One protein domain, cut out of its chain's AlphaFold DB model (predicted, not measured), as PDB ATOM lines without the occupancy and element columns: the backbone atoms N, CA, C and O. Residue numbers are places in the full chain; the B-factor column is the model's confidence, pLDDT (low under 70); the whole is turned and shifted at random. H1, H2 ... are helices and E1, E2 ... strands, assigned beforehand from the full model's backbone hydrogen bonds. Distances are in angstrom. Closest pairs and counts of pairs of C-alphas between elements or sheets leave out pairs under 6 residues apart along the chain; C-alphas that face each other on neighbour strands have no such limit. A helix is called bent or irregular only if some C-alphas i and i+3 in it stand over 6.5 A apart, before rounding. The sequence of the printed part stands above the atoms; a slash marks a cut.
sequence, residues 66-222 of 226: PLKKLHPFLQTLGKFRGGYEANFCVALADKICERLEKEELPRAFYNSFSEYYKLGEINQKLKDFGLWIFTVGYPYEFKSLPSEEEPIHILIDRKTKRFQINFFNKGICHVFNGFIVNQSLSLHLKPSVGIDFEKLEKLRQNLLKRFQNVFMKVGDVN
ATOM      1  N   PRO A  66     250.496 266.372 342.439       97.00
ATOM      2  CA  PRO A  66     250.742 265.618 343.665       97.00
ATOM      3  C   PRO A  66     250.614 266.495 344.918       97.00
ATOM      4  O   PRO A  66     251.093 267.635 344.939       97.00
ATOM      5  N   LEU A  67     250.028 265.954 345.990       96.50
ATOM      6  CA  LEU A  67     249.791 266.682 347.242       96.50
ATOM      7  C   LEU A  67     251.077 267.258 347.828       96.50
ATOM      8  O   LEU A  67     251.052 268.378 348.331       96.50
ATOM      9  N   LYS A  68     252.210 266.551 347.704       96.00
ATOM     10  CA  LYS A  68     253.522 267.054 348.148       96.00
ATOM     11  C   LYS A  68     253.857 268.414 347.518       96.00
ATOM     12  O   LYS A  68     254.401 269.272 348.203       96.00
ATOM     13  N   LYS A  69     253.494 268.633 346.248       97.06
ATOM     14  CA  LYS A  69     253.754 269.893 345.530       97.06
ATOM     15  C   LYS A  69     252.713 270.976 345.812       97.06
ATOM     16  O   LYS A  69     253.043 272.156 345.832       97.06
ATOM     17  N   LEU A  70     251.459 270.589 346.049       96.75
ATOM     18  CA  LEU A  70     250.385 271.531 346.388       96.75
ATOM     19  C   LEU A  70     250.474 272.025 347.835       96.75
ATOM     20  O   LEU A  70     250.095 273.155 348.138       96.75
ATOM     21  N   HIS A  71     250.973 271.188 348.738       95.88
ATOM     22  CA  HIS A  71     250.957 271.436 350.173       95.88
ATOM     23  C   HIS A  71     251.650 272.737 350.611       95.88
ATOM     24  O   HIS A  71     251.030 273.463 351.388       95.88
ATOM     25  N   PRO A  72     252.843 273.115 350.106       96.62
ATOM     26  CA  PRO A  72     253.464 274.390 350.465       96.62
ATOM     27  C   PRO A  72     252.587 275.606 350.142       96.62
ATOM     28  O   PRO A  72     252.512 276.539 350.940       96.62
ATOM     29  N   PHE A  73     251.864 275.572 349.017       97.06
ATOM     30  CA  PHE A  73     250.886 276.606 348.687       97.06
ATOM     31  C   PHE A  73     249.675 276.551 349.611       97.06
ATOM     32  O   PHE A  73     249.275 277.575 350.150       97.06
ATOM     33  N   LEU A  74     249.090 275.372 349.835       95.19
ATOM     34  CA  LEU A  74     247.904 275.230 350.688       95.19
ATOM     35  C   LEU A  74     248.172 275.665 352.135       95.19
ATOM     36  O   LEU A  74     247.280 276.205 352.784       95.19
ATOM     37  N   GLN A  75     249.398 275.493 352.629       94.56
ATOM     38  CA  GLN A  75     249.799 275.953 353.958       94.56
ATOM     39  C   GLN A  75     249.781 277.478 354.113       94.56
ATOM     40  O   GLN A  75     249.454 277.962 355.196       94.56
ATOM     41  N   THR A  76     250.144 278.238 353.077       95.56
ATOM     42  CA  THR A  76     250.222 279.709 353.152       95.56
ATOM     43  C   THR A  76     248.958 280.373 352.602       95.56
ATOM     44  O   THR A  76     248.443 281.344 353.164       95.56
ATOM     45  N   LEU A  77     248.410 279.815 351.526       92.88
ATOM     46  CA  LEU A  77     247.255 280.337 350.819       92.88
ATOM     47  C   LEU A  77     245.931 279.911 351.459       92.88
ATOM     48  O   LEU A  77     245.018 280.731 351.563       92.88
ATOM     49  N   GLY A  78     245.838 278.663 351.918       90.19
ATOM     50  CA  GLY A  78     244.617 278.028 352.415       90.19
ATOM     51  C   GLY A  78     243.834 277.311 351.312       90.19
ATOM     52  O   GLY A  78     243.583 276.114 351.427       90.19
ATOM     53  N   LYS A  79     243.486 278.019 350.229       90.56
ATOM     54  CA  LYS A  79     242.735 277.470 349.084       90.56
ATOM     55  C   LYS A  79     243.075 278.176 347.767       90.56
ATOM     56  O   LYS A  79     243.337 279.377 347.768       90.56
ATOM     57  N   PHE A  80     243.011 277.447 346.656       91.81
ATOM     58  CA  PHE A  80     243.059 278.014 345.300       91.81
ATOM     59  C   PHE A  80     241.648 278.378 344.810       91.81
ATOM     60  O   PHE A  80     240.660 277.911 345.379       91.81
ATOM     61  N   ARG A  81     241.534 279.195 343.754       89.00
ATOM     62  CA  ARG A  81     240.232 279.527 343.136       89.00
ATOM     63  C   ARG A  81     239.722 278.421 342.207       89.00
ATOM     64  O   ARG A  81     238.528 278.373 341.936       89.00
ATOM     65  N   GLY A  82     240.596 277.525 341.743       90.12
ATOM     66  CA  GLY A  82     240.211 276.373 340.927       90.12
ATOM     67  C   GLY A  82     241.372 275.433 340.602       90.12
ATOM     68  O   GLY A  82     242.538 275.758 340.837       90.12
ATOM     69  N   GLY A  83     241.052 274.264 340.040       92.19
ATOM     70  CA  GLY A  83     242.031 273.210 339.754       92.19
ATOM     71  C   GLY A  83     243.122 273.583 338.748       92.19
ATOM     72  O   GLY A  83     244.299 273.339 339.008       92.19
ATOM     73  N   TYR A  84     242.764 274.252 337.645       91.94
ATOM     74  CA  TYR A  84     243.749 274.718 336.658       91.94
ATOM     75  C   TYR A  84     244.777 275.669 337.287       91.94
ATOM     76  O   TYR A  84     245.974 275.524 337.064       91.94
ATOM     77  N   GLU A  85     244.325 276.610 338.123       93.25
ATOM     78  CA  GLU A  85     245.216 277.544 338.818       93.25
ATOM     79  C   GLU A  85     246.151 276.816 339.789       93.25
ATOM     80  O   GLU A  85     247.338 277.134 339.833       93.25
ATOM     81  N   ALA A  86     245.659 275.805 340.511       95.44
ATOM     82  CA  ALA A  86     246.487 274.998 341.406       95.44
ATOM     83  C   ALA A  86     247.619 274.283 340.641       95.44
ATOM     84  O   ALA A  86     248.791 274.390 341.012       95.44
ATOM     85  N   ASN A  87     247.283 273.618 339.532       95.94
ATOM     86  CA  ASN A  87     248.256 272.949 338.665       95.94
ATOM     87  C   ASN A  87     249.247 273.935 338.040       95.94
ATOM     88  O   ASN A  87     250.450 273.671 338.006       95.94
ATOM     89  N   PHE A  88     248.757 275.092 337.596       96.44
ATOM     90  CA  PHE A  88     249.585 276.157 337.046       96.44
ATOM     91  C   PHE A  88     250.611 276.663 338.067       96.44
ATOM     92  O   PHE A  88     251.789 276.788 337.743       96.44
ATOM     93  N   CYS A  89     250.190 276.920 339.310       97.12
ATOM     94  CA  CYS A  89     251.088 277.390 340.368       97.12
ATOM     95  C   CYS A  89     252.186 276.367 340.682       97.12
ATOM     96  O   CYS A  89     253.337 276.753 340.895       97.12
ATOM     97  N   VAL A  90     251.862 275.071 340.664       97.62
ATOM     98  CA  VAL A  90     252.860 274.005 340.829       97.62
ATOM     99  C   VAL A  90     253.853 273.989 339.669       97.62
ATOM    100  O   VAL A  90     255.055 273.982 339.913       97.62
ATOM    101  N   ALA A  91     253.377 274.044 338.423       97.12
ATOM    102  CA  ALA A  91     254.252 274.056 337.251       97.12
ATOM    103  C   ALA A  91     255.170 275.292 337.220       97.12
ATOM    104  O   ALA A  91     256.351 275.193 336.883       97.12
ATOM    105  N   LEU A  92     254.646 276.447 337.633       97.81
ATOM    106  CA  LEU A  92     255.417 277.671 337.822       97.81
ATOM    107  C   LEU A  92     256.516 277.488 338.879       97.81
ATOM    108  O   LEU A  92     257.668 277.822 338.620       97.81
ATOM    109  N   ALA A  93     256.183 276.949 340.056       98.00
ATOM    110  CA  ALA A  93     257.164 276.711 341.114       98.00
ATOM    111  C   ALA A  93     258.242 275.704 340.692       98.00
ATOM    112  O   ALA A  93     259.419 275.965 340.921       98.00
ATOM    113  N   ASP A  94     257.858 274.614 340.022       97.44
ATOM    114  CA  ASP A  94     258.796 273.638 339.457       97.44
ATOM    115  C   ASP A  94     259.778 274.317 338.491       97.44
ATOM    116  O   ASP A  94     260.983 274.068 338.544       97.44
ATOM    117  N   LYS A  95     259.286 275.230 337.643       97.38
ATOM    118  CA  LYS A  95     260.137 275.955 336.697       97.38
ATOM    119  C   LYS A  95     261.087 276.934 337.383       97.38
ATOM    120  O   LYS A  95     262.241 277.052 336.974       97.38
ATOM    121  N   ILE A  96     260.629 277.605 338.438       97.88
ATOM    122  CA  ILE A  96     261.486 278.468 339.259       97.88
ATOM    123  C   ILE A  96     262.555 277.625 339.970       97.88
ATOM    124  O   ILE A  96     263.716 278.024 339.973       97.88
ATOM    125  N   CYS A  97     262.202 276.461 340.527       97.50
ATOM    126  CA  CYS A  97     263.162 275.511 341.101       97.50
ATOM    127  C   CYS A  97     264.248 275.131 340.091       97.50
ATOM    128  O   CYS A  97     265.428 275.304 340.381       97.50
ATOM    129  N   GLU A  98     263.851 274.692 338.893       96.88
ATOM    130  CA  GLU A  98     264.771 274.332 337.808       96.88
ATOM    131  C   GLU A  98     265.721 275.491 337.475       96.88
ATOM    132  O   GLU A  98     266.934 275.314 337.409       96.88
ATOM    133  N   ARG A  99     265.180 276.703 337.318       96.31
ATOM    134  CA  ARG A  99     265.942 277.899 336.936       96.31
ATOM    135  C   ARG A  99     266.923 278.366 338.011       96.31
ATOM    136  O   ARG A  99     267.923 278.994 337.678       96.31
ATOM    137  N   LEU A 100     266.602 278.117 339.278       96.31
ATOM    138  CA  LEU A 100     267.440 278.451 340.428       96.31
ATOM    139  C   LEU A 100     268.332 277.285 340.872       96.31
ATOM    140  O   LEU A 100     269.027 277.441 341.874       96.31
ATOM    141  N   GLU A 101     268.276 276.143 340.179       96.50
ATOM    142  CA  GLU A 101     268.982 274.904 340.534       96.50
ATOM    143  C   GLU A 101     268.687 274.453 341.977       96.50
ATOM    144  O   GLU A 101     269.572 274.081 342.748       96.50
ATOM    145  N   LYS A 102     267.407 274.513 342.366       95.81
ATOM    146  CA  LYS A 102     266.920 274.102 343.689       95.81
ATOM    147  C   LYS A 102     265.987 272.910 343.584       95.81
ATOM    148  O   LYS A 102     265.170 272.835 342.673       95.81
ATOM    149  N   GLU A 103     266.055 272.026 344.573       94.19
ATOM    150  CA  GLU A 103     265.091 270.931 344.714       94.19
ATOM    151  C   GLU A 103     263.705 271.467 345.107       94.19
ATOM    152  O   GLU A 103     262.696 271.116 344.498       94.19
ATOM    153  N   GLU A 104     263.654 272.381 346.082       94.88
ATOM    154  CA  GLU A 104     262.417 272.981 346.584       94.88
ATOM    155  C   GLU A 104     262.593 274.487 346.861       94.88
ATOM    156  O   GLU A 104     263.671 274.968 347.236       94.88
ATOM    157  N   LEU A 105     261.515 275.261 346.689       97.31
ATOM    158  CA  LEU A 105     261.500 276.683 347.039       97.31
ATOM    159  C   LEU A 105     261.377 276.869 348.559       97.31
ATOM    160  O   LEU A 105     260.656 276.124 349.224       97.31
ATOM    161  N   PRO A 106     262.033 277.888 349.141       96.50
ATOM    162  CA  PRO A 106     261.949 278.134 350.574       96.50
ATOM    163  C   PRO A 106     260.543 278.593 350.979       96.50
ATOM    164  O   PRO A 106     259.847 279.263 350.220       96.50
ATOM    165  N   ARG A 107     260.158 278.357 352.240       96.25
ATOM    166  CA  ARG A 107     258.869 278.819 352.799       96.25
ATOM    167  C   ARG A 107     258.612 280.318 352.592       96.25
ATOM    168  O   ARG A 107     257.470 280.722 352.386       96.25
ATOM    169  N   ALA A 108     259.668 281.134 352.604       97.00
ATOM    170  CA  ALA A 108     259.582 282.567 352.332       97.00
ATOM    171  C   ALA A 108     258.989 282.873 350.944       97.00
ATOM    172  O   ALA A 108     258.164 283.776 350.839       97.00
ATOM    173  N   PHE A 109     259.322 282.082 349.914       97.81
ATOM    174  CA  PHE A 109     258.714 282.220 348.588       97.81
ATOM    175  C   PHE A 109     257.201 281.997 348.655       97.81
ATOM    176  O   PHE A 109     256.449 282.839 348.180       97.81
ATOM    177  N   TYR A 110     256.738 280.917 349.291       98.19
ATOM    178  CA  TYR A 110     255.304 280.610 349.379       98.19
ATOM    179  C   TYR A 110     254.520 281.625 350.221       98.19
ATOM    180  O   TYR A 110     253.346 281.875 349.947       98.19
ATOM    181  N   ASN A 111     255.156 282.237 351.226       97.75
ATOM    182  CA  ASN A 111     254.572 283.347 351.980       97.75
ATOM    183  C   ASN A 111     254.415 284.591 351.092       97.75
ATOM    184  O   ASN A 111     253.322 285.150 351.022       97.75
ATOM    185  N   SER A 112     255.471 284.988 350.371       97.94
ATOM    186  CA  SER A 112     255.417 286.111 349.424       97.94
ATOM    187  C   SER A 112     254.441 285.852 348.278       97.94
ATOM    188  O   SER A 112     253.695 286.751 347.901       97.94
ATOM    189  N   PHE A 113     254.373 284.617 347.777       98.31
ATOM    190  CA  PHE A 113     253.396 284.207 346.776       98.31
ATOM    191  C   PHE A 113     251.972 284.325 347.309       98.31
ATOM    192  O   PHE A 113     251.124 284.885 346.626       98.31
ATOM    193  N   SER A 114     251.698 283.860 348.533       97.50
ATOM    194  CA  SER A 114     250.366 284.010 349.124       97.50
ATOM    195  C   SER A 114     249.987 285.475 349.336       97.50
ATOM    196  O   SER A 114     248.811 285.800 349.183       97.50
ATOM    197  N   GLU A 115     250.925 286.338 349.728       97.31
ATOM    198  CA  GLU A 115     250.681 287.778 349.881       97.31
ATOM    199  C   GLU A 115     250.365 288.409 348.515       97.31
ATOM    200  O   GLU A 115     249.334 289.060 348.354       97.31
ATOM    201  N   TYR A 116     251.193 288.121 347.507       97.50
ATOM    202  CA  TYR A 116     251.005 288.561 346.125       97.50
ATOM    203  C   TYR A 116     249.683 288.077 345.521       97.50
ATOM    204  O   TYR A 116     248.979 288.834 344.862       97.50
ATOM    205  N   TYR A 117     249.311 286.828 345.781       96.12
ATOM    206  CA  TYR A 117     248.053 286.244 345.338       96.12
ATOM    207  C   TYR A 117     246.854 286.947 345.989       96.12
ATOM    208  O   TYR A 117     245.918 287.323 345.300       96.12
ATOM    209  N   LYS A 118     246.877 287.160 347.312       94.69
ATOM    210  CA  LYS A 118     245.727 287.707 348.057       94.69
ATOM    211  C   LYS A 118     245.544 289.211 347.897       94.69
ATOM    212  O   LYS A 118     244.426 289.692 348.028       94.69
ATOM    213  N   LEU A 119     246.622 289.949 347.646       94.38
ATOM    214  CA  LEU A 119     246.583 291.411 347.588       94.38
ATOM    215  C   LEU A 119     246.784 291.956 346.171       94.38
ATOM    216  O   LEU A 119     246.308 293.043 345.862       94.38
ATOM    217  N   GLY A 120     247.458 291.216 345.292       92.88
ATOM    218  CA  GLY A 120     247.899 291.730 344.000       92.88
ATOM    219  C   GLY A 120     248.962 292.820 344.135       92.88
ATOM    220  O   GLY A 120     249.523 293.072 345.199       92.88
ATOM    221  N   GLU A 121     249.260 293.495 343.033       92.44
ATOM    222  CA  GLU A 121     250.308 294.522 342.934       92.44
ATOM    223  C   GLU A 121     249.961 295.882 343.566       92.44
ATOM    224  O   GLU A 121     250.171 296.938 342.965       92.44
ATOM    225  N   ILE A 122     249.454 295.870 344.802       93.56
ATOM    226  CA  ILE A 122     249.046 297.075 345.545       93.56
ATOM    227  C   ILE A 122     250.215 297.985 345.944       93.56
ATOM    228  O   ILE A 122     250.012 299.169 346.194       93.56
ATOM    229  N   ASN A 123     251.442 297.464 346.014       95.06
ATOM    230  CA  ASN A 123     252.627 298.215 346.433       95.06
ATOM    231  C   ASN A 123     253.878 297.790 345.645       95.06
ATOM    232  O   ASN A 123     253.848 296.822 344.882       95.06
ATOM    233  N   GLN A 124     254.983 298.525 345.818       95.75
ATOM    234  CA  GLN A 124     256.214 298.285 345.059       95.75
ATOM    235  C   GLN A 124     256.827 296.906 345.342       95.75
ATOM    236  O   GLN A 124     257.169 296.200 344.404       95.75
ATOM    237  N   LYS A 125     256.851 296.471 346.608       97.00
ATOM    238  CA  LYS A 125     257.343 295.139 347.006       97.00
ATOM    239  C   LYS A 125     256.651 294.019 346.218       97.00
ATOM    240  O   LYS A 125     257.309 293.107 345.725       97.00
ATOM    241  N   LEU A 126     255.325 294.082 346.089       96.62
ATOM    242  CA  LEU A 126     254.546 293.073 345.366       96.62
ATOM    243  C   LEU A 126     254.709 293.188 343.848       96.62
ATOM    244  O   LEU A 126     254.737 292.164 343.169       96.62
ATOM    245  N   LYS A 127     254.893 294.400 343.310       93.75
ATOM    246  CA  LYS A 127     255.258 294.601 341.897       93.75
ATOM    247  C   LYS A 127     256.613 293.980 341.566       93.75
ATOM    248  O   LYS A 127     256.717 293.277 340.564       93.75
ATOM    249  N   ASP A 128     257.614 294.190 342.417       96.00
ATOM    250  CA  ASP A 128     258.959 293.639 342.240       96.00
ATOM    251  C   ASP A 128     258.935 292.109 342.313       96.00
ATOM    252  O   ASP A 128     259.526 291.430 341.474       96.00
ATOM    253  N   PHE A 129     258.176 291.552 343.261       97.38
ATOM    254  CA  PHE A 129     257.971 290.109 343.355       97.38
ATOM    255  C   PHE A 129     257.256 289.538 342.120       97.38
ATOM    256  O   PHE A 129     257.686 288.522 341.576       97.38
ATOM    257  N   GLY A 130     256.207 290.207 341.632       94.56
ATOM    258  CA  GLY A 130     255.515 289.828 340.400       94.56
ATOM    259  C   GLY A 130     256.430 289.870 339.171       94.56
ATOM    260  O   GLY A 130     256.398 288.957 338.347       94.56
ATOM    261  N   LEU A 131     257.290 290.889 339.061       92.56
ATOM    262  CA  LEU A 131     258.301 290.987 338.004       92.56
ATOM    263  C   LEU A 131     259.344 289.866 338.107       92.56
ATOM    264  O   LEU A 131     259.733 289.284 337.093       92.56
ATOM    265  N   TRP A 132     259.774 289.536 339.323       95.94
ATOM    266  CA  TRP A 132     260.708 288.445 339.564       95.94
ATOM    267  C   TRP A 132     260.109 287.088 339.167       95.94
ATOM    268  O   TRP A 132     260.734 286.363 338.391       95.94
ATOM    269  N   ILE A 133     258.876 286.775 339.593       95.62
ATOM    270  CA  ILE A 133     258.167 285.552 339.172       95.62
ATOM    271  C   ILE A 133     258.035 285.502 337.653       95.62
ATOM    272  O   ILE A 133     258.329 284.474 337.053       95.62
ATOM    273  N   PHE A 134     257.616 286.604 337.031       89.56
ATOM    274  CA  PHE A 134     257.483 286.694 335.578       89.56
ATOM    275  C   PHE A 134     258.801 286.371 334.857       89.56
ATOM    276  O   PHE A 134     258.807 285.662 333.854       89.56
ATOM    277  N   THR A 135     259.923 286.856 335.388       88.94
ATOM    278  CA  THR A 135     261.246 286.682 334.777       88.94
ATOM    279  C   THR A 135     261.774 285.255 334.939       88.94
ATOM    280  O   THR A 135     262.314 284.675 333.998       88.94
ATOM    281  N   VAL A 136     261.636 284.680 336.135       94.75
ATOM    282  CA  VAL A 136     262.227 283.376 336.476       94.75
ATOM    283  C   VAL A 136     261.303 282.212 336.099       94.75
ATOM    284  O   VAL A 136     261.780 281.124 335.789       94.75
ATOM    285  N   GLY A 137     259.990 282.444 336.081       92.88
ATOM    286  CA  GLY A 137     258.951 281.433 335.876       92.88
ATOM    287  C   GLY A 137     258.671 281.035 334.428       92.88
ATOM    288  O   GLY A 137     257.913 280.090 334.204       92.88
ATOM    289  N   TYR A 138     259.272 281.708 333.438       90.69
ATOM    290  CA  TYR A 138     259.062 281.403 332.018       90.69
ATOM    291  C   TYR A 138     259.246 279.895 331.729       90.69
ATOM    292  O   TYR A 138     260.283 279.330 332.089       90.69
ATOM    293  N   PRO A 139     258.295 279.223 331.046       93.31
ATOM    294  CA  PRO A 139     257.239 279.785 330.191       93.31
ATOM    295  C   PRO A 139     255.897 280.084 330.885       93.31
ATOM    296  O   PRO A 139     254.922 280.385 330.191       93.31
ATOM    297  N   TYR A 140     255.831 279.983 332.211       95.12
ATOM    298  CA  TYR A 140     254.631 280.248 333.001       95.12
ATOM    299  C   TYR A 140     254.653 281.680 333.533       95.12
ATOM    300  O   TYR A 140     255.574 282.077 334.243       95.12
ATOM    301  N   GLU A 141     253.623 282.461 333.222       92.56
ATOM    302  CA  GLU A 141     253.487 283.825 333.734       92.56
ATOM    303  C   GLU A 141     252.256 283.917 334.632       92.56
ATOM    304  O   GLU A 141     251.125 283.741 334.180       92.56
ATOM    305  N   PHE A 142     252.488 284.208 335.911       94.44
ATOM    306  CA  PHE A 142     251.440 284.540 336.869       94.44
ATOM    307  C   PHE A 142     251.465 286.039 337.144       94.44
ATOM    308  O   PHE A 142     252.513 286.600 337.466       94.44
ATOM    309  N   LYS A 143     250.308 286.686 337.046       91.44
ATOM    310  CA  LYS A 143     250.140 288.097 337.388       91.44
ATOM    311  C   LYS A 143     248.920 288.251 338.278       91.44
ATOM    312  O   LYS A 143     247.852 287.762 337.927       91.44
ATOM    313  N   SER A 144     249.072 288.967 339.385       93.06
ATOM    314  CA  SER A 144     247.971 289.328 340.274       93.06
ATOM    315  C   SER A 144     247.806 290.845 340.294       93.06
ATOM    316  O   SER A 144     248.672 291.577 340.777       93.06
ATOM    317  N   LEU A 145     246.724 291.340 339.697       88.12
ATOM    318  CA  LEU A 145     246.419 292.768 339.637       88.12
ATOM    319  C   LEU A 145     245.498 293.155 340.797       88.12
ATOM    320  O   LEU A 145     244.553 292.419 341.076       88.12
ATOM    321  N   PRO A 146     245.719 294.309 341.444       87.12
ATOM    322  CA  PRO A 146     244.823 294.781 342.490       87.12
ATOM    323  C   PRO A 146     243.417 295.054 341.935       87.12
ATOM    324  O   PRO A 146     243.258 295.478 340.789       87.12
ATOM    325  N   SER A 147     242.405 294.816 342.766       83.44
ATOM    326  CA  SER A 147     240.986 295.063 342.491       83.44
ATOM    327  C   SER A 147     240.281 295.411 343.802       83.44
ATOM    328  O   SER A 147     240.769 295.041 344.868       83.44
ATOM    329  N   GLU A 148     239.140 296.095 343.729       79.88
ATOM    330  CA  GLU A 148     238.345 296.476 344.907       79.88
ATOM    331  C   GLU A 148     237.751 295.274 345.654       79.88
ATOM    332  O   GLU A 148     237.584 295.335 346.867       79.88
ATOM    333  N   GLU A 149     237.426 294.190 344.942       83.00
ATOM    334  CA  GLU A 149     236.878 292.971 345.549       83.00
ATOM    335  C   GLU A 149     237.998 291.998 345.932       83.00
ATOM    336  O   GLU A 149     238.336 291.825 347.097       83.00
ATOM    337  N   GLU A 150     238.580 291.362 344.922       87.69
ATOM    338  CA  GLU A 150     239.605 290.331 345.036       87.69
ATOM    339  C   GLU A 150     240.544 290.478 343.833       87.69
ATOM    340  O   GLU A 150     240.057 290.756 342.726       87.69
ATOM    341  N   PRO A 151     241.866 290.277 343.990       88.81
ATOM    342  CA  PRO A 151     242.819 290.501 342.910       88.81
ATOM    343  C   PRO A 151     242.481 289.726 341.643       88.81
ATOM    344  O   PRO A 151     241.992 288.597 341.699       88.81
ATOM    345  N   ILE A 152     242.776 290.308 340.487       88.81
ATOM    346  CA  ILE A 152     242.593 289.651 339.195       88.81
ATOM    347  C   ILE A 152     243.817 288.787 338.927       88.81
ATOM    348  O   ILE A 152     244.920 289.321 338.808       88.81
ATOM    349  N   HIS A 153     243.638 287.475 338.795       92.56
ATOM    350  CA  HIS A 153     244.743 286.593 338.421       92.56
ATOM    351  C   HIS A 153     244.744 286.364 336.929       92.56
ATOM    352  O   HIS A 153     243.725 285.999 336.355       92.56
ATOM    353  N   ILE A 154     245.904 286.539 336.316       90.06
ATOM    354  CA  ILE A 154     246.155 286.236 334.917       90.06
ATOM    355  C   ILE A 154     247.235 285.162 334.900       90.06
ATOM    356  O   ILE A 154     248.330 285.360 335.428       90.06
ATOM    357  N   LEU A 155     246.898 284.024 334.312       93.38
ATOM    358  CA  LEU A 155     247.745 282.852 334.200       93.38
ATOM    359  C   LEU A 155     247.998 282.615 332.720       93.38
ATOM    360  O   LEU A 155     247.052 282.426 331.958       93.38
ATOM    361  N   ILE A 156     249.254 282.627 332.303       91.06
ATOM    362  CA  ILE A 156     249.647 282.422 330.910       91.06
ATOM    363  C   ILE A 156     250.607 281.245 330.860       91.06
ATOM    364  O   ILE A 156     251.708 281.301 331.405       91.06
ATOM    365  N   ASP A 157     250.188 280.179 330.191       92.69
ATOM    366  CA  ASP A 157     251.034 279.039 329.873       92.69
ATOM    367  C   ASP A 157     251.461 279.154 328.408       92.69
ATOM    368  O   ASP A 157     250.725 278.794 327.484       92.69
ATOM    369  N   ARG A 158     252.679 279.656 328.175       88.44
ATOM    370  CA  ARG A 158     253.208 279.782 326.809       88.44
ATOM    371  C   ARG A 158     253.596 278.447 326.185       88.44
ATOM    372  O   ARG A 158     253.681 278.375 324.962       88.44
ATOM    373  N   LYS A 159     253.805 277.399 326.987       89.25
ATOM    374  CA  LYS A 159     254.133 276.058 326.491       89.25
ATOM    375  C   LYS A 159     252.922 275.444 325.795       89.25
ATOM    376  O   LYS A 159     253.060 274.900 324.704       89.25
ATOM    377  N   THR A 160     251.739 275.581 326.392       89.00
ATOM    378  CA  THR A 160     250.476 275.089 325.810       89.00
ATOM    379  C   THR A 160     249.694 276.161 325.049       89.00
ATOM    380  O   THR A 160     248.658 275.860 324.456       89.00
ATOM    381  N   LYS A 161     250.196 277.406 325.025       87.00
ATOM    382  CA  LYS A 161     249.540 278.591 324.446       87.00
ATOM    383  C   LYS A 161     248.155 278.854 325.047       87.00
ATOM    384  O   LYS A 161     247.282 279.397 324.371       87.00
ATOM    385  N   ARG A 162     247.955 278.465 326.305       87.69
ATOM    386  CA  ARG A 162     246.717 278.681 327.057       87.69
ATOM    387  C   ARG A 162     246.855 279.903 327.946       87.69
ATOM    388  O   ARG A 162     247.944 280.228 328.420       87.69
ATOM    389  N   PHE A 163     245.737 280.553 328.217       86.69
ATOM    390  CA  PHE A 163     245.664 281.529 329.289       86.69
ATOM    391  C   PHE A 163     244.344 281.387 330.051       86.69
ATOM    392  O   PHE A 163     243.339 280.937 329.497       86.69
ATOM    393  N   GLN A 164     244.364 281.792 331.318       88.50
ATOM    394  CA  GLN A 164     243.194 281.890 332.178       88.50
ATOM    395  C   GLN A 164     243.208 283.237 332.905       88.50
ATOM    396  O   GLN A 164     244.260 283.689 333.359       88.50
ATOM    397  N   ILE A 165     242.044 283.866 333.044       87.44
ATOM    398  CA  ILE A 165     241.844 285.042 333.890       87.44
ATOM    399  C   ILE A 165     240.784 284.728 334.938       87.44
ATOM    400  O   ILE A 165     239.662 284.374 334.588       87.44
ATOM    401  N   ASN A 166     241.135 284.896 336.209       88.25
ATOM    402  CA  ASN A 166     240.220 284.774 337.339       88.25
ATOM    403  C   ASN A 166     239.912 286.175 337.866       88.25
ATOM    404  O   ASN A 166     240.805 286.857 338.374       88.25
ATOM    405  N   PHE A 167     238.659 286.596 337.751       83.56
ATOM    406  CA  PHE A 167     238.198 287.936 338.104       83.56
ATOM    407  C   PHE A 167     236.950 287.853 338.982       83.56
ATOM    408  O   PHE A 167     236.019 287.121 338.658       83.56
ATOM    409  N   PHE A 168     236.913 288.605 340.080       82.19
ATOM    410  CA  PHE A 168     235.751 288.652 340.964       82.19
ATOM    411  C   PHE A 168     234.843 289.828 340.633       82.19
ATOM    412  O   PHE A 168     235.307 290.957 340.460       82.19
ATOM    413  N   ASN A 169     233.548 289.544 340.574       76.75
ATOM    414  CA  ASN A 169     232.511 290.550 340.457       76.75
ATOM    415  C   ASN A 169     231.320 290.164 341.330       76.75
ATOM    416  O   ASN A 169     230.769 289.071 341.190       76.75
ATOM    417  N   LYS A 170     230.918 291.072 342.221       78.56
ATOM    418  CA  LYS A 170     229.843 290.860 343.198       78.56
ATOM    419  C   LYS A 170     230.030 289.562 343.997       78.56
ATOM    420  O   LYS A 170     229.070 288.836 344.247       78.56
ATOM    421  N   GLY A 171     231.275 289.252 344.370       76.38
ATOM    422  CA  GLY A 171     231.619 288.064 345.160       76.38
ATOM    423  C   GLY A 171     231.628 286.737 344.389       76.38
ATOM    424  O   GLY A 171     231.881 285.692 344.988       76.38
ATOM    425  N   ILE A 172     231.396 286.753 343.073       79.94
ATOM    426  CA  ILE A 172     231.464 285.567 342.211       79.94
ATOM    427  C   ILE A 172     232.782 285.585 341.435       79.94
ATOM    428  O   ILE A 172     233.121 286.582 340.796       79.94
ATOM    429  N   CYS A 173     233.521 284.470 341.464       82.62
ATOM    430  CA  CYS A 173     234.717 284.297 340.643       82.62
ATOM    431  C   CYS A 173     234.322 283.909 339.215       82.62
ATOM    432  O   CYS A 173     233.816 282.813 338.972       82.62
ATOM    433  N   HIS A 174     234.581 284.798 338.267       80.69
ATOM    434  CA  HIS A 174     234.474 284.531 336.843       80.69
ATOM    435  C   HIS A 174     235.822 284.038 336.315       80.69
ATOM    436  O   HIS A 174     236.850 284.698 336.485       80.69
ATOM    437  N   VAL A 175     235.802 282.875 335.666       83.50
ATOM    438  CA  VAL A 175     236.975 282.255 335.044       83.50
ATOM    439  C   VAL A 175     236.857 282.389 333.531       83.50
ATOM    440  O   VAL A 175     235.892 281.909 332.930       83.50
ATOM    441  N   PHE A 176     237.848 283.021 332.912       78.69
ATOM    442  CA  PHE A 176     237.919 283.215 331.469       78.69
ATOM    443  C   PHE A 176     239.102 282.457 330.898       78.69
ATOM    444  O   PHE A 176     240.246 282.779 331.200       78.69
ATOM    445  N   ASN A 177     238.820 281.474 330.051       81.38
ATOM    446  CA  ASN A 177     239.836 280.666 329.391       81.38
ATOM    447  C   ASN A 177     239.994 281.103 327.938       81.38
ATOM    448  O   ASN A 177     239.024 281.503 327.289       81.38
ATOM    449  N   GLY A 178     241.200 280.957 327.402       78.50
ATOM    450  CA  GLY A 178     241.419 281.118 325.975       78.50
ATOM    451  C   GLY A 178     242.811 280.701 325.527       78.50
ATOM    452  O   GLY A 178     243.556 280.030 326.246       78.50
ATOM    453  N   PHE A 179     243.145 281.110 324.305       78.62
ATOM    454  CA  PHE A 179     244.392 280.767 323.634       78.62
ATOM    455  C   PHE A 179     245.158 282.014 323.201       78.62
ATOM    456  O   PHE A 179     244.573 283.060 322.914       78.62
ATOM    457  N   ILE A 180     246.480 281.879 323.135       75.75
ATOM    458  CA  ILE A 180     247.388 282.920 322.660       75.75
ATOM    459  C   ILE A 180     247.737 282.624 321.203       75.75
ATOM    460  O   ILE A 180     248.370 281.609 320.900       75.75
ATOM    461  N   VAL A 181     247.364 283.534 320.300       71.88
ATOM    462  CA  VAL A 181     247.645 283.432 318.860       71.88
ATOM    463  C   VAL A 181     248.313 284.726 318.407       71.88
ATOM    464  O   VAL A 181     247.734 285.790 318.568       71.88
ATOM    465  N   ASN A 182     249.531 284.663 317.858       66.56
ATOM    466  CA  ASN A 182     250.251 285.828 317.312       66.56
ATOM    467  C   ASN A 182     250.259 287.057 318.250       66.56
ATOM    468  O   ASN A 182     249.899 288.155 317.842       66.56
ATOM    469  N   GLN A 183     250.600 286.859 319.532       66.31
ATOM    470  CA  GLN A 183     250.576 287.897 320.588       66.31
ATOM    471  C   GLN A 183     249.209 288.560 320.843       66.31
ATOM    472  O   GLN A 183     249.121 289.554 321.565       66.31
ATOM    473  N   SER A 184     248.149 287.988 320.282       69.56
ATOM    474  CA  SER A 184     246.770 288.394 320.494       69.56
ATOM    475  C   SER A 184     246.111 287.458 321.500       69.56
ATOM    476  O   SER A 184     246.329 286.241 321.483       69.56
ATOM    477  N   LEU A 185     245.311 288.041 322.385       69.06
ATOM    478  CA  LEU A 185     244.559 287.333 323.408       69.06
ATOM    479  C   LEU A 185     243.083 287.331 323.011       69.06
ATOM    480  O   LEU A 185     242.517 288.394 322.775       69.06
ATOM    481  N   SER A 186     242.470 286.152 322.906       66.56
ATOM    482  CA  SER A 186     241.044 286.021 322.582       66.56
ATOM    483  C   SER A 186     240.292 285.400 323.756       66.56
ATOM    484  O   SER A 186     240.586 284.281 324.174       66.56
ATOM    485  N   LEU A 187     239.359 286.166 324.318       68.00
ATOM    486  CA  LEU A 187     238.550 285.829 325.484       68.00
ATOM    487  C   LEU A 187     237.144 285.443 325.045       68.00
ATOM    488  O   LEU A 187     236.441 286.244 324.428       68.00
ATOM    489  N   HIS A 188     236.713 284.249 325.440       66.12
ATOM    490  CA  HIS A 188     235.331 283.813 325.287       66.12
ATOM    491  C   HIS A 188     234.642 283.852 326.650       66.12
ATOM    492  O   HIS A 188     234.883 283.015 327.521       66.12
ATOM    493  N   LEU A 189     233.792 284.854 326.842       64.94
ATOM    494  CA  LEU A 189     233.020 285.062 328.055       64.94
ATOM    495  C   LEU A 189     231.695 284.316 327.869       64.94
ATOM    496  O   LEU A 189     230.885 284.663 327.005       64.94
ATOM    497  N   LYS A 190     231.465 283.270 328.671       61.72
ATOM    498  CA  LYS A 190     230.131 282.665 328.752       61.72
ATOM    499  C   LYS A 190     229.150 283.742 329.231       61.72
ATOM    500  O   LYS A 190     229.534 284.546 330.083       61.72
ATOM    501  N   PRO A 191     227.910 283.782 328.719       54.44
ATOM    502  CA  PRO A 191     226.926 284.748 329.177       54.44
ATOM    503  C   PRO A 191     226.581 284.427 330.633       54.44
ATOM    504  O   PRO A 191     225.762 283.561 330.920       54.44
ATOM    505  N   SER A 192     227.250 285.092 331.571       56.12
ATOM    506  CA  SER A 192     226.842 285.110 332.968       56.12
ATOM    507  C   SER A 192     226.103 286.411 333.226       56.12
ATOM    508  O   SER A 192     226.626 287.496 332.960       56.12
ATOM    509  N   VAL A 193     224.879 286.296 333.735       51.91
ATOM    510  CA  VAL A 193     224.063 287.432 334.162       51.91
ATOM    511  C   VAL A 193     224.866 288.259 335.171       51.91
ATOM    512  O   VAL A 193     225.316 287.732 336.185       51.91
ATOM    513  N   GLY A 194     225.053 289.550 334.887       59.94
ATOM    514  CA  GLY A 194     225.602 290.508 335.850       59.94
ATOM    515  C   GLY A 194     227.084 290.865 335.721       59.94
ATOM    516  O   GLY A 194     227.594 291.490 336.652       59.94
ATOM    517  N   ILE A 195     227.770 290.529 334.617       66.19
ATOM    518  CA  ILE A 195     229.121 291.066 334.377       66.19
ATOM    519  C   ILE A 195     229.048 292.587 334.177       66.19
ATOM    520  O   ILE A 195     228.287 293.080 333.349       66.19
ATOM    521  N   ASP A 196     229.856 293.317 334.941       73.44
ATOM    522  CA  ASP A 196     230.023 294.760 334.812       73.44
ATOM    523  C   ASP A 196     230.943 295.087 333.619       73.44
ATOM    524  O   ASP A 196     232.138 294.768 333.628       73.44
ATOM    525  N   PHE A 197     230.378 295.704 332.577       73.00
ATOM    526  CA  PHE A 197     231.105 296.058 331.355       73.00
ATOM    527  C   PHE A 197     232.204 297.099 331.585       73.00
ATOM    528  O   PHE A 197     233.234 297.040 330.916       73.00
ATOM    529  N   GLU A 198     232.043 298.015 332.543       74.44
ATOM    530  CA  GLU A 198     233.079 299.006 332.847       74.44
ATOM    531  C   GLU A 198     234.300 298.321 333.475       74.44
ATOM    532  O   GLU A 198     235.448 298.619 333.131       74.44
ATOM    533  N   LYS A 199     234.066 297.332 334.349       74.62
ATOM    534  CA  LYS A 199     235.144 296.504 334.910       74.62
ATOM    535  C   LYS A 199     235.818 295.640 333.841       74.62
ATOM    536  O   LYS A 199     237.046 295.528 333.853       74.62
ATOM    537  N   LEU A 200     235.054 295.064 332.908       76.12
ATOM    538  CA  LEU A 200     235.622 294.332 331.769       76.12
ATOM    539  C   LEU A 200     236.500 295.229 330.894       76.12
ATOM    540  O   LEU A 200     237.592 294.815 330.510       76.12
ATOM    541  N   GLU A 201     236.074 296.461 330.621       77.50
ATOM    542  CA  GLU A 201     236.867 297.386 329.814       77.50
ATOM    543  C   GLU A 201     238.140 297.822 330.551       77.50
ATOM    544  O   GLU A 201     239.224 297.805 329.971       77.50
ATOM    545  N   LYS A 202     238.071 298.097 331.862       79.31
ATOM    546  CA  LYS A 202     239.272 298.345 332.685       79.31
ATOM    547  C   LYS A 202     240.241 297.158 332.651       79.31
ATOM    548  O   LYS A 202     241.458 297.352 332.549       79.31
ATOM    549  N   LEU A 203     239.726 295.929 332.700       78.88
ATOM    550  CA  LEU A 203     240.528 294.720 332.522       78.88
ATOM    551  C   LEU A 203     241.163 294.678 331.123       78.88
ATOM    552  O   LEU A 203     242.366 294.440 331.019       78.88
ATOM    553  N   ARG A 204     240.399 294.972 330.062       80.88
ATOM    554  CA  ARG A 204     240.894 295.017 328.675       80.88
ATOM    555  C   ARG A 204     242.043 296.004 328.522       80.88
ATOM    556  O   ARG A 204     243.107 295.623 328.042       80.88
ATOM    557  N   GLN A 205     241.873 297.227 329.017       80.88
ATOM    558  CA  GLN A 205     242.897 298.273 328.983       80.88
ATOM    559  C   GLN A 205     244.172 297.862 329.730       80.88
ATOM    560  O   GLN A 205     245.285 298.149 329.290       80.88
ATOM    561  N   ASN A 206     244.045 297.141 330.847       77.31
ATOM    562  CA  ASN A 206     245.211 296.611 331.554       77.31
ATOM    563  C   ASN A 206     245.913 295.478 330.792       77.31
ATOM    564  O   ASN A 206     247.141 295.399 330.831       77.31
ATOM    565  N   LEU A 207     245.165 294.629 330.083       77.56
ATOM    566  CA  LEU A 207     245.728 293.569 329.243       77.56
ATOM    567  C   LEU A 207     246.419 294.133 327.990       77.56
ATOM    568  O   LEU A 207     247.485 293.644 327.622       77.56
ATOM    569  N   LEU A 208     245.879 295.193 327.379       81.50
ATOM    570  CA  LEU A 208     246.464 295.861 326.205       81.50
ATOM    571  C   LEU A 208     247.848 296.473 326.476       81.50
ATOM    572  O   LEU A 208     248.653 296.616 325.566       81.50
ATOM    573  N   LYS A 209     248.197 296.746 327.739       77.12
ATOM    574  CA  LYS A 209     249.571 297.134 328.123       77.12
ATOM    575  C   LYS A 209     250.600 296.011 327.923       77.12
ATOM    576  O   LYS A 209     251.791 296.240 328.103       77.12
ATOM    577  N   ARG A 210     250.151 294.781 327.656       67.25
ATOM    578  CA  ARG A 210     250.977 293.559 327.623       67.25
ATOM    579  C   ARG A 210     250.815 292.744 326.347       67.25
ATOM    580  O   ARG A 210     251.735 292.024 325.976       67.25
ATOM    581  N   PHE A 211     249.657 292.831 325.708       70.00
ATOM    582  CA  PHE A 211     249.337 292.121 324.477       70.00
ATOM    583  C   PHE A 211     249.062 293.125 323.370       70.00
ATOM    584  O   PHE A 211     248.417 294.139 323.615       70.00
ATOM    585  N   GLN A 212     249.518 292.820 322.153       75.69
ATOM    586  CA  GLN A 212     249.298 293.697 321.000       75.69
ATOM    587  C   GLN A 212     247.807 293.866 320.706       75.69
ATOM    588  O   GLN A 212     247.366 294.966 320.400       75.69
ATOM    589  N   ASN A 213     247.033 292.786 320.848       77.31
ATOM    590  CA  ASN A 213     245.586 292.805 320.668       77.31
ATOM    591  C   ASN A 213     244.899 292.003 321.777       77.31
ATOM    592  O   ASN A 213     245.359 290.921 322.152       77.31
ATOM    593  N   VAL A 214     243.770 292.511 322.272       76.19
ATOM    594  CA  VAL A 214     242.917 291.837 323.260       76.19
ATOM    595  C   VAL A 214     241.484 291.853 322.747       76.19
ATOM    596  O   VAL A 214     240.829 292.890 322.748       76.19
ATOM    597  N   PHE A 215     241.002 290.691 322.323       74.19
ATOM    598  CA  PHE A 215     239.644 290.483 321.838       74.19
ATOM    599  C   PHE A 215     238.794 289.885 322.957       74.19
ATOM    600  O   PHE A 215     239.140 288.837 323.501       74.19
ATOM    601  N   MET A 216     237.674 290.527 323.289       74.44
ATOM    602  CA  MET A 216     236.709 290.034 324.276       74.44
ATOM    603  C   MET A 216     235.366 289.758 323.609       74.44
ATOM    604  O   MET A 216     234.741 290.675 323.085       74.44
ATOM    605  N   LYS A 217     234.910 288.500 323.641       68.69
ATOM    606  CA  LYS A 217     233.591 288.083 323.147       68.69
ATOM    607  C   LYS A 217     232.678 287.732 324.321       68.69
ATOM    608  O   LYS A 217     233.013 286.830 325.083       68.69
ATOM    609  N   VAL A 218     231.527 288.399 324.451       66.69
ATOM    610  CA  VAL A 218     230.480 288.075 325.445       66.69
ATOM    611  C   VAL A 218     229.329 287.311 324.790       66.69
ATOM    612  O   VAL A 218     228.598 287.876 323.984       66.69
ATOM    613  N   GLY A 219     229.128 286.045 325.169       61.31
ATOM    614  CA  GLY A 219     228.052 285.203 324.632       61.31
ATOM    615  C   GLY A 219     228.235 284.792 323.164       61.31
ATOM    616  O   GLY A 219     229.325 284.900 322.598       61.31
ATOM    617  N   ASP A 220     227.154 284.307 322.543       48.22
ATOM    618  CA  ASP A 220     227.118 283.925 321.117       48.22
ATOM    619  C   ASP A 220     226.876 285.108 320.173       48.22
ATOM    620  O   ASP A 220     227.004 284.982 318.955       48.22
ATOM    621  N   VAL A 221     226.580 286.284 320.721       40.25
ATOM    622  CA  VAL A 221     226.393 287.493 319.927       40.25
ATOM    623  C   VAL A 221     227.769 287.997 319.498       40.25
ATOM    624  O   VAL A 221     228.676 288.155 320.314       40.25
ATOM    625  N   ASN A 222     227.934 288.250 318.199       37.97
ATOM    626  CA  ASN A 222     229.105 288.904 317.606       37.97
ATOM    627  C   ASN A 222     229.192 290.385 318.028       37.97
ATOM    628  O   ASN A 222     229.254 291.279 317.191       37.97
TER     629      ASN A 222
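Overview. This is residues 66 to 222 of the 226 residues of an uncharacterized protein of Pseudothermotoga thermarum DSM 5069 (UniProt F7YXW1). A twisted, curled sheet of six strands has a cluster of four helices, H1 to H4, at its E1 end, while a fifth helix, H5, covers the opposite face from H2 near the other end, beside E6. H2, H3 and H4 pack on the sheet around E1, and H1 packs on H2 and H3 without reaching the sheet. The 157 printed residues hold five named helices and six named strands, in the order H1 H2 H3 H4 E1 E2 E3 E4 E5 H5 E6, and the class is mixed, helices and strands. The sheet runs E1 E2 E3 E4 E5 E6 and is mixed, antiparallel but for the parallel pair E5 and E6. The whole is compact, with a radius of gyration of the C-alphas of 15.6 A and spans of 49 by 33 by 32 A.

Arrangement. Begin with H1, residues 67 to 77, which is only just irregular: C-alphas 69 and 72 are 6.7 A apart. It only just touches H2, residues 83 to 99, with 3 pairs of C-alphas within 8 A, the closest being Lys 69 and Val 90 at 6.3 A; they stand about perpendicular, at 79 degrees. H1 also touches H3, residues 107 to 119, at a steep tilt of 56 degrees, the same way; their closest C-alphas, of Leu 77 and Ser 114, are 5.1 A apart. H2 and H3 are apart. H4, residues 124 to 136, touches H3 with its residues 126 to 130 alone, closest at the C-alphas of Tyr 116 and Leu 126, 5.8 A. With residues 133 to 136 alone it touches H2, closest at the C-alphas of Ile 96 and Val 136, 5.7 A. Next come E1, residues 140 to 145, E2, residues 152 to 157, E3, residues 162 to 169, E4, residues 172 to 181, and E5, residues 184 to 189, a meander, each strand the antiparallel neighbour of the one before. Look for N 143 and O 154 at 2.9 A between E1 and E2, N 155 and O 164 at 2.8 A between E2 and E3, N 165 and O 176 at 2.8 A between E3 and E4, and N 184 and O 181 at 2.8 A between E4 and E5. H2 is on this sheet over E1 and E2, at a height of 8.6 A. H4 is on it too, the closest C-alphas of H4 and E1 being those of Phe 134 and Glu 141, 5.3 A. H5, residues 197 to 208, and E6, residues 213 to 218, complete a strand-helix-strand unit with E5, two parallel strands with a helix between them, and its crossover is right-handed. N 187 and O 215 of E5 and E6 are 2.8 A apart. H5 and H2 lie on opposite faces. Every O i to N i+4 pair is within hydrogen-bond range in H2, H3, H4 and H5, and 4 of 7 are in H1.

Along the chain. Find C-alpha 67 at (249.791, 266.682, 347.242), where H1 begins. H2 spans 24.5 A, H3 18.3 A and H4 18.2 A. E1 begins at C-alpha 140, at (254.631, 280.248, 333.001). E3 measures 22.9 A and E4 28.5 A. E6 ends at C-alpha 218, at (230.480, 288.075, 325.445).

Size, cuts and confidence. The two C-alphas farthest apart, of Glu 101 and Val 221, are 49.0 A apart. The printed part has no cut and no long link. Its mean pLDDT is 85.7; look for values under 70 at residues 182 to 195, 210 and 217 to 222.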